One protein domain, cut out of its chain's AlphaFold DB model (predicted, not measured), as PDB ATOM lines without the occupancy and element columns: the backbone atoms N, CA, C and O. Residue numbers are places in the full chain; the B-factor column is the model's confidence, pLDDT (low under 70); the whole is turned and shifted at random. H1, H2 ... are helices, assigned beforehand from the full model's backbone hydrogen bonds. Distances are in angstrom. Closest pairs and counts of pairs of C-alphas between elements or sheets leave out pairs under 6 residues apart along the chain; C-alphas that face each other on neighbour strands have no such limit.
ATOM      1  N   MET A 323     174.894 212.273 223.324       83.94
ATOM      2  CA  MET A 323     174.534 212.920 224.582       83.94
ATOM      3  C   MET A 323     175.714 213.670 225.204       83.94
ATOM      4  O   MET A 323     175.552 214.803 225.651       83.94
ATOM      5  N   LEU A 324     176.918 213.092 225.162       83.94
ATOM      6  CA  LEU A 324     178.140 213.761 225.605       83.94
ATOM      7  C   LEU A 324     178.417 215.036 224.793       83.94
ATOM      8  O   LEU A 324     178.692 216.086 225.371       83.94
ATOM      9  N   LYS A 325     178.294 214.963 223.461       81.50
ATOM     10  CA  LYS A 325     178.446 216.136 222.583       81.50
ATOM     11  C   LYS A 325     177.429 217.228 222.914       81.50
ATOM     12  O   LYS A 325     177.801 218.392 223.008       81.50
ATOM     13  N   LEU A 326     176.164 216.868 223.138       83.00
ATOM     14  CA  LEU A 326     175.141 217.835 223.542       83.00
ATOM     15  C   LEU A 326     175.445 218.455 224.907       83.00
ATOM     16  O   LEU A 326     175.310 219.665 225.053       83.00
ATOM     17  N   ALA A 327     175.883 217.662 225.887       83.25
ATOM     18  CA  ALA A 327     176.243 218.168 227.210       83.25
ATOM     19  C   ALA A 327     177.387 219.191 227.144       83.25
ATOM     20  O   ALA A 327     177.328 220.226 227.805       83.25
ATOM     21  N   LEU A 328     178.387 218.941 226.299       83.06
ATOM     22  CA  LEU A 328     179.479 219.879 226.038       83.06
ATOM     23  C   LEU A 328     179.005 221.149 225.345       83.06
ATOM     24  O   LEU A 328     179.351 222.237 225.789       83.06
ATOM     25  N   ASN A 329     178.184 221.020 224.301       84.31
ATOM     26  CA  ASN A 329     177.627 222.178 223.605       84.31
ATOM     27  C   ASN A 329     176.799 223.043 224.558       84.31
ATOM     28  O   ASN A 329     176.899 224.260 224.523       84.31
ATOM     29  N   VAL A 330     176.018 222.427 225.449       83.44
ATOM     30  CA  VAL A 330     175.288 223.147 226.499       83.44
ATOM     31  C   VAL A 330     176.260 223.829 227.458       83.44
ATOM     32  O   VAL A 330     176.074 224.999 227.771       83.44
ATOM     33  N   PHE A 331     177.311 223.153 227.914       86.00
ATOM     34  CA  PHE A 331     178.266 223.784 228.822       86.00
ATOM     35  C   PHE A 331     178.994 224.974 228.175       86.00
ATOM     36  O   PHE A 331     179.108 226.024 228.805       86.00
ATOM     37  N   GLY A 332     179.390 224.851 226.906       84.94
ATOM     38  CA  GLY A 332     179.971 225.944 226.128       84.94
ATOM     39  C   GLY A 332     178.989 227.092 225.865       84.94
ATOM     40  O   GLY A 332     179.347 228.246 226.058       84.94
ATOM     41  N   ASP A 333     177.740 226.792 225.487       84.50
ATOM     42  CA  ASP A 333     176.702 227.794 225.183       84.50
ATOM     43  C   ASP A 333     176.291 228.622 226.411       84.50
ATOM     44  O   ASP A 333     175.976 229.809 226.291       84.50
ATOM     45  N   PHE A 334     176.175 227.974 227.575       85.12
ATOM     46  CA  PHE A 334     175.710 228.626 228.802       85.12
ATOM     47  C   PHE A 334     176.837 229.242 229.615       85.12
ATOM     48  O   PHE A 334     176.553 230.112 230.436       85.12
ATOM     49  N   GLU A 335     178.074 228.792 229.392       88.31
ATOM     50  CA  GLU A 335     179.309 229.160 230.091       88.31
ATOM     51  C   GLU A 335     179.322 228.865 231.601       88.31
ATOM     52  O   GLU A 335     180.379 228.557 232.145       88.31
ATOM     53  N   GLU A 336     178.178 228.905 232.284       90.44
ATOM     54  CA  GLU A 336     178.020 228.642 233.711       90.44
ATOM     55  C   GLU A 336     176.863 227.664 233.977       90.44
ATOM     56  O   GLU A 336     175.728 227.868 233.538       90.44
ATOM     57  N   ILE A 337     177.131 226.605 234.749       84.75
ATOM     58  CA  ILE A 337     176.135 225.614 235.180       84.75
ATOM     59  C   ILE A 337     176.090 225.572 236.708       84.75
ATOM     60  O   ILE A 337     177.072 225.236 237.368       84.75
ATOM     61  N   PHE A 338     174.926 225.873 237.279       84.75
ATOM     62  CA  PHE A 338     174.697 225.764 238.719       84.75
ATOM     63  C   PHE A 338     174.414 224.313 239.101       84.75
ATOM     64  O   PHE A 338     173.470 223.703 238.598       84.75
ATOM     65  N   LEU A 339     175.235 223.780 240.003       80.00
ATOM     66  CA  LEU A 339     175.099 222.430 240.534       80.00
ATOM     67  C   LEU A 339     174.635 222.498 241.983       80.00
ATOM     68  O   LEU A 339     175.152 223.289 242.775       80.00
ATOM     69  N   ASN A 340     173.676 221.647 242.338       78.12
ATOM     70  CA  ASN A 340     173.228 221.525 243.720       78.12
ATOM     71  C   ASN A 340     174.407 221.121 244.609       78.12
ATOM     72  O   ASN A 340     175.177 220.232 244.255       78.12
ATOM     73  N   GLY A 341     174.535 221.775 245.764       80.12
ATOM     74  CA  GLY A 341     175.616 221.502 246.712       80.12
ATOM     75  C   GLY A 341     176.880 222.332 246.532       80.12
ATOM     76  O   GLY A 341     177.722 222.325 247.424       80.12
ATOM     77  N   PHE A 342     176.996 223.095 245.445       81.00
ATOM     78  CA  PHE A 342     178.134 223.980 245.214       81.00
ATOM     79  C   PHE A 342     177.724 225.442 245.357       81.00
ATOM     80  O   PHE A 342     176.699 225.876 244.833       81.00
ATOM     81  N   ALA A 343     178.551 226.222 246.055       84.75
ATOM     82  CA  ALA A 343     178.332 227.661 246.199       84.75
ATOM     83  C   ALA A 343     178.595 228.429 244.893       84.75
ATOM     84  O   ALA A 343     178.023 229.495 244.677       84.75
ATOM     85  N   GLN A 344     179.470 227.899 244.034       90.12
ATOM     86  CA  GLN A 344     179.899 228.525 242.785       90.12
ATOM     87  C   GLN A 344     179.524 227.640 241.589       90.12
ATOM     88  O   GLN A 344     179.652 226.413 241.680       90.12
ATOM     89  N   PRO A 345     179.072 228.223 240.464       90.62
ATOM     90  CA  PRO A 345     178.725 227.451 239.280       90.62
ATOM     91  C   PRO A 345     179.970 226.828 238.648       90.62
ATOM     92  O   PRO A 345     181.069 227.373 238.753       90.62
ATOM     93  N   ALA A 346     179.787 225.706 237.958       89.94
ATOM     94  CA  ALA A 346     180.795 225.176 237.056       89.94
ATOM     95  C   ALA A 346     180.945 226.147 235.883       89.94
ATOM     96  O   ALA A 346     179.944 226.497 235.260       89.94
ATOM     97  N   LYS A 347     182.172 226.577 235.583       92.31
ATOM     98  CA  LYS A 347     182.466 227.573 234.545       92.31
ATOM     99  C   LYS A 347     183.268 226.991 233.394       92.31
ATOM    100  O   LYS A 347     184.266 226.301 233.616       92.31
ATOM    101  N   TRP A 348     182.864 227.334 232.177       91.75
ATOM    102  CA  TRP A 348     183.570 227.035 230.935       91.75
ATOM    103  C   TRP A 348     184.910 227.775 230.854       91.75
ATOM    104  O   TRP A 348     185.869 227.265 230.283       91.75
ATOM    105  N   SER A 349     185.021 228.934 231.512       91.81
ATOM    106  CA  SER A 349     186.271 229.697 231.596       91.81
ATOM    107  C   SER A 349     187.428 228.894 232.192       91.81
ATOM    108  O   SER A 349     188.553 229.079 231.754       91.81
ATOM    109  N   HIS A 350     187.171 227.969 233.125       91.06
ATOM    110  CA  HIS A 350     188.215 227.091 233.672       91.06
ATOM    111  C   HIS A 350     188.762 226.121 232.608       91.06
ATOM    112  O   HIS A 350     189.940 225.780 232.628       91.06
ATOM    113  N   ILE A 351     187.922 225.700 231.653       88.06
ATOM    114  CA  ILE A 351     188.325 224.848 230.524       88.06
ATOM    115  C   ILE A 351     189.150 225.656 229.514       88.06
ATOM    116  O   ILE A 351     190.182 225.184 229.047       88.06
ATOM    117  N   ILE A 352     188.726 226.889 229.214       87.44
ATOM    118  CA  ILE A 352     189.485 227.806 228.350       87.44
ATOM    119  C   ILE A 352     190.838 228.148 228.984       87.44
ATOM    120  O   ILE A 352     191.849 228.137 228.291       87.44
ATOM    121  N   GLN A 353     190.872 228.421 230.291       87.00
ATOM    122  CA  GLN A 353     192.112 228.719 231.005       87.00
ATOM    123  C   GLN A 353     193.084 227.544 230.925       87.00
ATOM    124  O   GLN A 353     194.239 227.737 230.571       87.00
ATOM    125  N   LEU A 354     192.600 226.321 231.160       85.56
ATOM    126  CA  LEU A 354     193.416 225.120 231.005       85.56
ATOM    127  C   LEU A 354     193.972 224.972 229.585       85.56
ATOM    128  O   LEU A 354     195.136 224.622 229.420       85.56
ATOM    129  N   HIS A 355     193.157 225.255 228.567       82.12
ATOM    130  CA  HIS A 355     193.606 225.224 227.177       82.12
ATOM    131  C   HIS A 355     194.679 226.282 226.889       82.12
ATOM    132  O   HIS A 355     195.642 225.993 226.192       82.12
ATOM    133  N   ASN A 356     194.547 227.486 227.444       79.50
ATOM    134  CA  ASN A 356     195.538 228.546 227.268       79.50
ATOM    135  C   ASN A 356     196.861 228.228 227.979       79.50
ATOM    136  O   ASN A 356     197.924 228.507 227.435       79.50
ATOM    137  N   ASP A 357     196.797 227.617 229.165       73.62
ATOM    138  CA  ASP A 357     197.976 227.180 229.921       73.62
ATOM    139  C   ASP A 357     198.702 226.006 229.237       73.62
ATOM    140  O   ASP A 357     199.898 225.795 229.439       73.62
ATOM    141  N   GLN A 358     197.984 225.234 228.415       66.69
ATOM    142  CA  GLN A 358     198.501 224.114 227.638       66.69
ATOM    143  C   GLN A 358     198.526 224.476 226.148       66.69
ATOM    144  O   GLN A 358     197.643 224.067 225.397       66.69
ATOM    145  N   HIS A 359     199.569 225.181 225.695       48.62
ATOM    146  CA  HIS A 359     199.792 225.589 224.293       48.62
ATOM    147  C   HIS A 359     199.751 224.459 223.218       48.62
ATOM    148  O   HIS A 359     200.003 224.733 222.048       48.62
ATOM    149  N   GLU A 360     199.412 223.207 223.553       43.97
ATOM    150  CA  GLU A 360     199.526 222.030 222.675       43.97
ATOM    151  C   GLU A 360     198.335 221.044 222.691       43.97
ATOM    152  O   GLU A 360     198.439 219.952 222.130       43.97
ATOM    153  N   MET A 361     197.170 221.362 223.269       42.53
ATOM    154  CA  MET A 361     196.017 220.452 223.123       42.53
ATOM    155  C   MET A 361     195.207 220.742 221.849       42.53
ATOM    156  O   MET A 361     194.408 221.675 221.802       42.53
ATOM    157  N   LYS A 362     195.337 219.883 220.823       43.44
ATOM    158  CA  LYS A 362     194.378 219.812 219.702       43.44
ATOM    159  C   LYS A 362     193.001 219.382 220.239       43.44
ATOM    160  O   LYS A 362     192.803 218.228 220.610       43.44
ATOM    161  N   VAL A 363     192.035 220.304 220.251       44.16
ATOM    162  CA  VAL A 363     190.659 220.135 220.772       44.16
ATOM    163  C   VAL A 363     189.768 219.300 219.828       44.16
ATOM    164  O   VAL A 363     188.645 219.677 219.509       44.16
ATOM    165  N   SER A 364     190.240 218.152 219.331       43.94
ATOM    166  CA  SER A 364     189.447 217.325 218.403       43.94
ATOM    167  C   SER A 364     188.577 216.259 219.082       43.94
ATOM    168  O   SER A 364     187.768 215.618 218.410       43.94
ATOM    169  N   TYR A 365     188.640 216.099 220.410       53.09
ATOM    170  CA  TYR A 365     187.835 215.092 221.110       53.09
ATOM    171  C   TYR A 365     187.024 215.677 222.269       53.09
ATOM    172  O   TYR A 365     187.526 215.939 223.356       53.09
ATOM    173  N   ALA A 366     185.711 215.761 222.061       48.16
ATOM    174  CA  ALA A 366     184.694 216.025 223.080       48.16
ATOM    175  C   ALA A 366     184.921 215.246 224.401       48.16
ATOM    176  O   ALA A 366     184.823 215.810 225.487       48.16
ATOM    177  N   ALA A 367     185.297 213.965 224.317       51.88
ATOM    178  CA  ALA A 367     185.580 213.125 225.487       51.88
ATOM    179  C   ALA A 367     186.887 213.477 226.226       51.88
ATOM    180  O   ALA A 367     187.060 213.080 227.373       51.88
ATOM    181  N   GLN A 368     187.807 214.207 225.590       65.25
ATOM    182  CA  GLN A 368     189.041 214.666 226.233       65.25
ATOM    183  C   GLN A 368     188.806 215.938 227.062       65.25
ATOM    184  O   GLN A 368     189.407 216.065 228.127       65.25
ATOM    185  N   LEU A 369     187.894 216.823 226.629       67.12
ATOM    186  CA  LEU A 369     187.574 218.094 227.305       67.12
ATOM    187  C   LEU A 369     186.954 217.911 228.692       67.12
ATOM    188  O   LEU A 369     187.286 218.628 229.627       67.12
ATOM    189  N   LEU A 370     186.056 216.943 228.834       71.06
ATOM    190  CA  LEU A 370     185.550 216.512 230.129       71.06
ATOM    191  C   LEU A 370     186.118 215.125 230.345       71.06
ATOM    192  O   LEU A 370     185.452 214.151 230.025       71.06
ATOM    193  N   SER A 371     187.367 215.055 230.797       77.62
ATOM    194  CA  SER A 371     188.061 213.818 231.155       77.62
ATOM    195  C   SER A 371     188.434 213.829 232.636       77.62
ATOM    196  O   SER A 371     188.438 214.871 233.298       77.62
ATOM    197  N   ARG A 372     188.743 212.647 233.181       80.19
ATOM    198  CA  ARG A 372     189.184 212.525 234.577       80.19
ATOM    199  C   ARG A 372     190.468 213.320 234.822       80.19
ATOM    200  O   ARG A 372     190.535 214.040 235.810       80.19
ATOM    201  N   SER A 373     191.417 213.231 233.892       82.12
ATOM    202  CA  SER A 373     192.684 213.959 233.939       82.12
ATOM    203  C   SER A 373     192.479 215.469 233.851       82.12
ATOM    204  O   SER A 373     193.081 216.195 234.626       82.12
ATOM    205  N   VAL A 374     191.581 215.963 232.988       85.31
ATOM    206  CA  VAL A 374     191.258 217.403 232.949       85.31
ATOM    207  C   VAL A 374     190.711 217.883 234.293       85.31
ATOM    208  O   VAL A 374     191.131 218.923 234.791       85.31
ATOM    209  N   ALA A 375     189.820 217.118 234.924       89.00
ATOM    210  CA  ALA A 375     189.308 217.479 236.242       89.00
ATOM    211  C   ALA A 375     190.382 217.442 237.346       89.00
ATOM    212  O   ALA A 375     190.307 218.231 238.281       89.00
ATOM    213  N   GLU A 376     191.359 216.536 237.255       87.31
ATOM    214  CA  GLU A 376     192.519 216.491 238.157       87.31
ATOM    215  C   GLU A 376     193.412 217.723 237.972       87.31
ATOM    216  O   GLU A 376     193.680 218.407 238.951       87.31
ATOM    217  N   VAL A 377     193.746 218.101 236.734       88.94
ATOM    218  CA  VAL A 377     194.563 219.301 236.473       88.94
ATOM    219  C   VAL A 377     193.858 220.587 236.923       88.94
ATOM    220  O   VAL A 377     194.503 221.498 237.434       88.94
ATOM    221  N   ILE A 378     192.531 220.671 236.782       90.00
ATOM    222  CA  ILE A 378     191.745 221.805 237.298       90.00
ATOM    223  C   ILE A 378     191.811 221.887 238.830       90.00
ATOM    224  O   ILE A 378     191.859 222.989 239.384       90.00
ATOM    225  N   ASP A 379     191.800 220.742 239.517       91.81
ATOM    226  CA  ASP A 379     191.965 220.696 240.969       91.81
ATOM    227  C   ASP A 379     193.389 221.062 241.390       91.81
ATOM    228  O   ASP A 379     193.545 221.855 242.316       91.81
ATOM    229  N   ASP A 380     194.406 220.561 240.690       89.50
ATOM    230  CA  ASP A 380     195.808 220.899 240.947       89.50
ATOM    231  C   ASP A 380     196.048 222.400 240.749       89.50
ATOM    232  O   ASP A 380     196.585 223.062 241.634       89.50
ATOM    233  N   GLY A 381     195.547 222.980 239.651       88.88
ATOM    234  CA  GLY A 381     195.621 224.421 239.396       88.88
ATOM    235  C   GLY A 381     194.961 225.251 240.499       88.88
ATOM    236  O   GLY A 381     195.498 226.278 240.910       88.88
ATOM    237  N   ARG A 382     193.840 224.777 241.055       92.94
ATOM    238  CA  ARG A 382     193.178 225.411 242.203       92.94
ATOM    239  C   ARG A 382     193.983 225.271 243.497       92.94
ATOM    240  O   ARG A 382     194.050 226.232 244.259       92.94
ATOM    241  N   ILE A 383     194.560 224.099 243.770       92.19
ATOM    242  CA  ILE A 383     195.368 223.825 244.975       92.19
ATOM    243  C   ILE A 383     196.662 224.645 244.960       92.19
ATOM    244  O   ILE A 383     197.058 225.188 245.989       92.19
ATOM    245  N   GLU A 384     197.289 224.773 243.793       90.75
ATOM    246  CA  GLU A 384     198.496 225.574 243.580       90.75
ATOM    247  C   GLU A 384     198.219 227.086 243.539       90.75
ATOM    248  O   GLU A 384     199.155 227.883 243.541       90.75
ATOM    249  N   GLY A 385     196.946 227.499 243.514       89.44
ATOM    250  CA  GLY A 385     196.555 228.907 243.456       89.44
ATOM    251  C   GLY A 385     196.859 229.567 242.110       89.44
ATOM    252  O   GLY A 385     197.135 230.767 242.065       89.44
ATOM    253  N   ARG A 386     196.837 228.799 241.013       87.38
ATOM    254  CA  ARG A 386     197.035 229.331 239.661       87.38
ATOM    255  C   ARG A 386     195.875 230.257 239.271       87.38
ATOM    256  O   ARG A 386     194.714 229.908 239.514       87.38
ATOM    257  N   PRO A 387     196.171 231.403 238.634       88.31
ATOM    258  CA  PRO A 387     195.145 232.355 238.240       88.31
ATOM    259  C   PRO A 387     194.180 231.731 237.228       88.31
ATOM    260  O   PRO A 387     194.600 231.085 236.272       88.31
ATOM    261  N   GLY A 388     192.880 231.941 237.427       87.44
ATOM    262  CA  GLY A 388     191.830 231.436 236.540       87.44
ATOM    263  C   GLY A 388     191.286 230.049 236.900       87.44
ATOM    264  O   GLY A 388     190.400 229.562 236.198       87.44
ATOM    265  N   PHE A 389     191.747 229.434 237.997       91.81
ATOM    266  CA  PHE A 389     191.176 228.200 238.566       91.81
ATOM    267  C   PHE A 389     190.504 228.413 239.931       91.81
ATOM    268  O   PHE A 389     190.151 227.457 240.629       91.81
ATOM    269  N   GLU A 390     190.296 229.660 240.343       91.69
ATOM    270  CA  GLU A 390     189.661 229.971 241.615       91.69
ATOM    271  C   GLU A 390     188.209 229.481 241.631       91.69
ATOM    272  O   GLU A 390     187.406 229.786 240.750       91.69
ATOM    273  N   ASN A 391     187.836 228.765 242.693       91.12
ATOM    274  CA  ASN A 391     186.501 228.177 242.849       91.12
ATOM    275  C   ASN A 391     186.108 227.183 241.735       91.12
ATOM    276  O   ASN A 391     184.926 227.022 241.432       91.12
ATOM    277  N   SER A 392     187.080 226.484 241.143       93.25
ATOM    278  CA  SER A 392     186.854 225.504 240.073       93.25
ATOM    279  C   SER A 392     186.289 224.146 240.522       93.25
ATOM    280  O   SER A 392     186.081 223.265 239.685       93.25
ATOM    281  N   GLU A 393     185.987 223.976 241.815       92.69
ATOM    282  CA  GLU A 393     185.540 222.710 242.421       92.69
ATOM    283  C   GLU A 393     184.310 222.118 241.714       92.69
ATOM    284  O   GLU A 393     184.276 220.932 241.376       92.69
ATOM    285  N   SER A 394     183.321 222.958 241.405       90.12
ATOM    286  CA  SER A 394     182.110 222.550 240.687       90.12
ATOM    287  C   SER A 394     182.388 222.164 239.230       90.12
ATOM    288  O   SER A 394     181.760 221.235 238.723       90.12
ATOM    289  N   THR A 395     183.357 222.801 238.558       91.19
ATOM    290  CA  THR A 395     183.789 222.401 237.204       91.19
ATOM    291  C   THR A 395     184.479 221.040 237.222       91.19
ATOM    292  O   THR A 395     184.138 220.178 236.410       91.19
ATOM    293  N   ALA A 396     185.412 220.818 238.152       90.00
ATOM    294  CA  ALA A 396     186.095 219.533 238.290       90.00
ATOM    295  C   ALA A 396     185.094 218.407 238.610       90.00
ATOM    296  O   ALA A 396     185.142 217.325 238.015       90.00
ATOM    297  N   PHE A 397     184.128 218.674 239.494       88.88
ATOM    298  CA  PHE A 397     183.044 217.742 239.800       88.88
ATOM    299  C   PHE A 397     182.171 217.427 238.575       88.88
ATOM    300  O   PHE A 397     181.906 216.253 238.297       88.88
ATOM    301  N   LEU A 398     181.760 218.447 237.811       86.44
ATOM    302  CA  LEU A 398     180.971 218.274 236.589       86.44
ATOM    303  C   LEU A 398     181.691 217.383 235.574       86.44
ATOM    304  O   LEU A 398     181.109 216.416 235.079       86.44
ATOM    305  N   GLY A 399     182.970 217.676 235.310       85.44
ATOM    306  CA  GLY A 399     183.801 216.905 234.387       85.44
ATOM    307  C   GLY A 399     183.903 215.440 234.793       85.44
ATOM    308  O   GLY A 399     183.605 214.555 233.989       85.44
ATOM    309  N   ARG A 400     184.214 215.157 236.066       84.88
ATOM    310  CA  ARG A 400     184.254 213.773 236.577       84.88
ATOM    311  C   ARG A 400     182.910 213.068 236.457       84.88
ATOM    312  O   ARG A 400     182.884 211.881 236.144       84.88
ATOM    313  N   THR A 401     181.812 213.765 236.727       82.25
ATOM    314  CA  THR A 401     180.463 213.185 236.683       82.25
ATOM    315  C   THR A 401     180.085 212.785 235.260       82.25
ATOM    316  O   THR A 401     179.664 211.651 235.034       82.25
ATOM    317  N   ILE A 402     180.316 213.666 234.286       81.25
ATOM    318  CA  ILE A 402     180.021 213.394 232.875       81.25
ATOM    319  C   ILE A 402     180.866 212.226 232.348       81.25
ATOM    320  O   ILE A 402     180.320 211.329 231.706       81.25
ATOM    321  N   VAL A 403     182.163 212.172 232.679       81.25
ATOM    322  CA  VAL A 403     183.042 211.044 232.309       81.25
ATOM    323  C   VAL A 403     182.546 209.739 232.884       81.25
ATOM    324  O   VAL A 403     182.446 208.760 232.159       81.25
ATOM    325  N   LYS A 404     182.242 209.711 234.186       78.88
ATOM    326  CA  LYS A 404     181.783 208.493 234.859       78.88
ATOM    327  C   LYS A 404     180.537 207.934 234.186       78.88
ATOM    328  O   LYS A 404     180.455 206.733 233.962       78.88
ATOM    329  N   LEU A 405     179.590 208.801 233.836       77.62
ATOM    330  CA  LEU A 405     178.360 208.398 233.160       77.62
ATOM    331  C   LEU A 405     178.605 207.945 231.723       77.62
ATOM    332  O   LEU A 405     177.992 206.978 231.276       77.62
ATOM    333  N   PHE A 406     179.506 208.609 231.002       80.44
ATOM    334  CA  PHE A 406     179.873 208.199 229.653       80.44
ATOM    335  C   PHE A 406     180.611 206.853 229.642       80.44
ATOM    336  O   PHE A 406     180.230 205.966 228.882       80.44
ATOM    337  N   ASP A 407     181.606 206.676 230.514       77.12
ATOM    338  CA  ASP A 407     182.342 205.420 230.693       77.12
ATOM    339  C   ASP A 407     181.387 204.290 231.102       77.12
ATOM    340  O   ASP A 407     181.473 203.195 230.551       77.12
ATOM    341  N   PHE A 408     180.409 204.574 231.974       74.00
ATOM    342  CA  PHE A 408     179.346 203.632 232.334       74.00
ATOM    343  C   PHE A 408     178.506 203.211 231.119       74.00
ATOM    344  O   PHE A 408     178.264 202.027 230.909       74.00
ATOM    345  N   CYS A 409     178.097 204.162 230.276       75.19
ATOM    346  CA  CYS A 409     177.306 203.864 229.078       75.19
ATOM    347  C   CYS A 409     178.127 203.236 227.936       75.19
ATOM    348  O   CYS A 409     177.553 202.752 226.961       75.19
ATOM    349  N   ASN A 410     179.459 203.271 228.014       76.75
ATOM    350  CA  ASN A 410     180.370 202.826 226.960       76.75
ATOM    351  C   ASN A 410     181.390 201.787 227.467       76.75
ATOM    352  O   ASN A 410     182.466 201.643 226.883       76.75
ATOM    353  N   SER A 411     181.062 201.041 228.527       71.94
ATOM    354  CA  SER A 411     181.873 199.917 229.007       71.94
ATOM    355  C   SER A 411     181.888 198.795 227.962       71.94
ATOM    356  O   SER A 411     180.825 198.358 227.519       71.94
ATOM    357  N   ARG A 412     183.074 198.333 227.545       61.84
ATOM    358  CA  ARG A 412     183.224 197.358 226.439       61.84
ATOM    359  C   ARG A 412     184.057 196.116 226.758       61.84
ATOM    360  O   ARG A 412     183.984 195.167 225.989       61.84
ATOM    361  N   SER A 413     184.853 196.106 227.833       50.84
ATOM    362  CA  SER A 413     185.826 195.030 228.084       50.84
ATOM    363  C   SER A 413     185.585 194.272 229.398       50.84
ATOM    364  O   SER A 413     185.592 194.895 230.462       50.84
ATOM    365  N   PRO A 414     185.454 192.931 229.361       48.59
ATOM    366  CA  PRO A 414     185.440 192.074 230.551       48.59
ATOM    367  C   PRO A 414     186.707 192.183 231.413       48.59
ATOM    368  O   PRO A 414     186.688 191.783 232.568       48.59
ATOM    369  N   LEU A 415     187.807 192.683 230.835       40.22
ATOM    370  CA  LEU A 415     189.109 192.863 231.484       40.22
ATOM    371  C   LEU A 415     189.362 194.315 231.911       40.22
ATOM    372  O   LEU A 415     190.416 194.618 232.469       40.22
ATOM    373  N   ALA A 416     188.441 195.236 231.605       49.88
ATOM    374  CA  ALA A 416     188.566 196.600 232.091       49.88
ATOM    375  C   ALA A 416     188.413 196.601 233.612       49.88
ATOM    376  O   ALA A 416     187.519 195.965 234.154       49.88
ATOM    377  N   THR A 417     189.296 197.317 234.298       42.81
ATOM    378  CA  THR A 417     189.281 197.431 235.754       42.81
ATOM    379  C   THR A 417     188.632 198.747 236.183       42.81
ATOM    380  O   THR A 417     188.709 199.770 235.491       42.81
ATOM    381  N   GLY A 418     187.974 198.743 237.343       53.94
ATOM    382  CA  GLY A 418     187.350 199.938 237.914       53.94
ATOM    383  C   GLY A 418     186.080 200.372 237.171       53.94
ATOM    384  O   GLY A 418     185.277 199.555 236.752       53.94
ATOM    385  N   GLN A 419     185.868 201.678 236.986       41.53
ATOM    386  CA  GLN A 419     184.601 202.231 236.456       41.53
ATOM    387  C   GLN A 419     184.331 201.944 234.965       41.53
ATOM    388  O   GLN A 419     183.278 202.316 234.453       41.53
ATOM    389  N   ARG A 420     185.278 201.297 234.275       41.53
ATOM    390  CA  ARG A 420     185.180 200.875 232.867       41.53
ATOM    391  C   ARG A 420     184.920 199.375 232.709       41.53
ATOM    392  O   ARG A 420     184.792 198.917 231.573       41.53
ATOM    393  N   GLU A 421     184.890 198.637 233.819       41.41
ATOM    394  CA  GLU A 421     184.602 197.204 233.863       41.41
ATOM    395  C   GLU A 421     183.248 196.901 233.212       41.41
ATOM    396  O   GLU A 421     182.304 197.691 233.308       41.41
ATOM    397  N   VAL A 422     183.155 195.774 232.502       45.47
ATOM    398  CA  VAL A 422     181.861 195.292 232.005       45.47
ATOM    399  C   VAL A 422     181.026 194.877 233.203       45.47
ATOM    400  O   VAL A 422     181.381 193.975 233.955       45.47
ATOM    401  N   TRP A 423     179.897 195.555 233.367       49.38
ATOM    402  CA  TRP A 423     178.993 195.348 234.483       49.38
ATOM    403  C   TRP A 423     178.239 194.026 234.320       49.38
ATOM    404  O   TRP A 423     177.181 193.958 233.692       49.38
ATOM    405  N   TRP A 424     178.795 192.960 234.893       37.81
ATOM    406  CA  TRP A 424     178.087 191.701 235.088       37.81
ATOM    407  C   TRP A 424     177.178 191.834 236.310       37.81
ATOM    408  O   TRP A 424     177.546 192.369 237.354       37.81
ATOM    409  N   THR A 425     175.949 191.369 236.169       39.16
ATOM    410  CA  THR A 425     174.925 191.360 237.211       39.16
ATOM    411  C   THR A 425     175.434 190.710 238.502       39.16
ATOM    412  O   THR A 425     175.660 189.499 238.491       39.16
ATOM    413  N   ASN A 426     175.613 191.502 239.577       31.00
ATOM    414  CA  ASN A 426     175.199 191.201 240.970       31.00
ATOM    415  C   ASN A 426     175.910 191.976 242.103       31.00
ATOM    416  O   ASN A 426     175.684 191.634 243.261       31.00
ATOM    417  N   THR A 427     176.671 193.046 241.851       31.66
ATOM    418  CA  THR A 427     177.365 193.725 242.973       31.66
ATOM    419  C   THR A 427     177.314 195.246 242.928       31.66
ATOM    420  O   THR A 427     178.319 195.898 243.157       31.66
ATOM    421  N   ILE A 428     176.140 195.820 242.652       33.56
ATOM    422  CA  ILE A 428     175.794 197.153 243.161       33.56
ATOM    423  C   ILE A 428     174.340 197.114 243.599       33.56
ATOM    424  O   ILE A 428     173.422 196.990 242.787       33.56
ATOM    425  N   THR A 429     174.114 197.243 244.903       31.62
ATOM    426  CA  THR A 429     172.794 197.673 245.372       31.62
ATOM    427  C   THR A 429     172.630 199.141 244.989       31.62
ATOM    428  O   THR A 429     173.577 199.915 245.091       31.62
ATOM    429  N   LEU A 430     171.425 199.552 244.577       31.39
ATOM    430  CA  LEU A 430     171.046 200.954 244.295       31.39
ATOM    431  C   LEU A 430     171.613 201.967 245.323       31.39
ATOM    432  O   LEU A 430     171.881 203.122 244.996       31.39
ATOM    433  N   HIS A 431     171.847 201.499 246.550       30.89
ATOM    434  CA  HIS A 431     172.478 202.199 247.657       30.89
ATOM    435  C   HIS A 431     173.940 202.639 247.448       30.89
ATOM    436  O   HIS A 431     174.319 203.661 248.009       30.89
ATOM    437  N   GLU A 432     174.777 201.933 246.686       31.89
ATOM    438  CA  GLU A 432     176.207 202.277 246.551       31.89
ATOM    439  C   GLU A 432     176.461 203.429 245.572       31.89
ATOM    440  O   GLU A 432     177.329 204.257 245.833       31.89
ATOM    441  N   LEU A 433     175.639 203.570 244.525       32.81
ATOM    442  CA  LEU A 433     175.628 204.769 243.671       32.81
ATOM    443  C   LEU A 433     174.901 205.942 244.346       32.81
ATOM    444  O   LEU A 433     175.313 207.090 244.198       32.81
ATOM    445  N   GLN A 434     173.870 205.666 245.155       32.47
ATOM    446  CA  GLN A 434     173.260 206.689 246.006       32.47
ATOM    447  C   GLN A 434     174.220 207.178 247.098       32.47
ATOM    448  O   GLN A 434     174.165 208.345 247.444       32.47
ATOM    449  N   ARG A 435     175.143 206.368 247.628       30.47
ATOM    450  CA  ARG A 435     176.112 206.832 248.643       30.47
ATOM    451  C   ARG A 435     177.041 207.939 248.141       30.47
ATOM    452  O   ARG A 435     177.461 208.757 248.953       30.47
ATOM    453  N   THR A 436     177.326 208.004 246.841       33.97
ATOM    454  CA  THR A 436     178.113 209.105 246.266       33.97
ATOM    455  C   THR A 436     177.308 210.388 246.022       33.97
ATOM    456  O   THR A 436     177.928 211.443 245.977       33.97
ATOM    457  N   ASP A 437     175.966 210.334 245.969       34.09
ATOM    458  CA  ASP A 437     175.108 211.478 245.580       34.09
ATOM    459  C   ASP A 437     173.904 211.776 246.516       34.09
ATOM    460  O   ASP A 437     173.207 212.780 246.352       34.09
TER     461      ASP A 437
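This is residues 323 to 437 of the 689 residues of an uncharacterized protein of Daphnia magna (UniProt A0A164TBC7). The longest helix, H5, runs through the middle, and H4 folds back beside it as a helical hairpin; H2 crosses one end of this pair, and H1 runs loosely alongside H5, with short H3 near both. Beyond H5 a long link leads to H6, and residues 425 to 437 stick out free of the body. The printed part has 115 residues with six named helices, H1 to H6 in chain order, and no named strand: the class is all helix. It is compact, with a radius of gyration of the C-alphas of 15.4 A and spans of 46 by 32 by 28 A.

H5, residues 393 to 409, touches H4, residues 372 to 383, at a shallow tilt of 12 degrees, opposite ways; the closest C-alphas, of Ala 375 and Ala 396, are 4.3 A apart. H2, residues 349 to 357, is close but not clearly touching H4, about perpendicular at 89 degrees, with the C-alphas of Leu 354 and Ile 378 closest at 7.3 A. H1, residues 323 to 334, is close but not clearly touching H5, closest at C-alphas 324 and 406, 7.1 A. With residues 324 to 328 alone H1 touches H3, residues 366 to 369; C-alphas 325 and 366 are closest, at 6.3 A. H6, residues 430 to 437, and H5 are apart. Every O i to N i+4 pair is within hydrogen-bond range in H1, H2, H4 and H5, and 2 of 4 in H6; H3 is too short for one.

H5 is 24.5 A long, from C-alpha 393 at (185.540, 222.710, 242.421). H4 measures 16.6 A and H1 16.3 A, beginning at (174.534, 212.920, 224.582). H6 ends at C-alpha 437, (175.108, 211.478, 245.580).

The C-alphas farthest apart, of Pro 387 and Asn 426, are 45.8 A apart. The printed part has no cut. The links H1 to H2 and H5 to H6 are long. pLDDT is under 70 in residues 358 to 369 and 412 to 437.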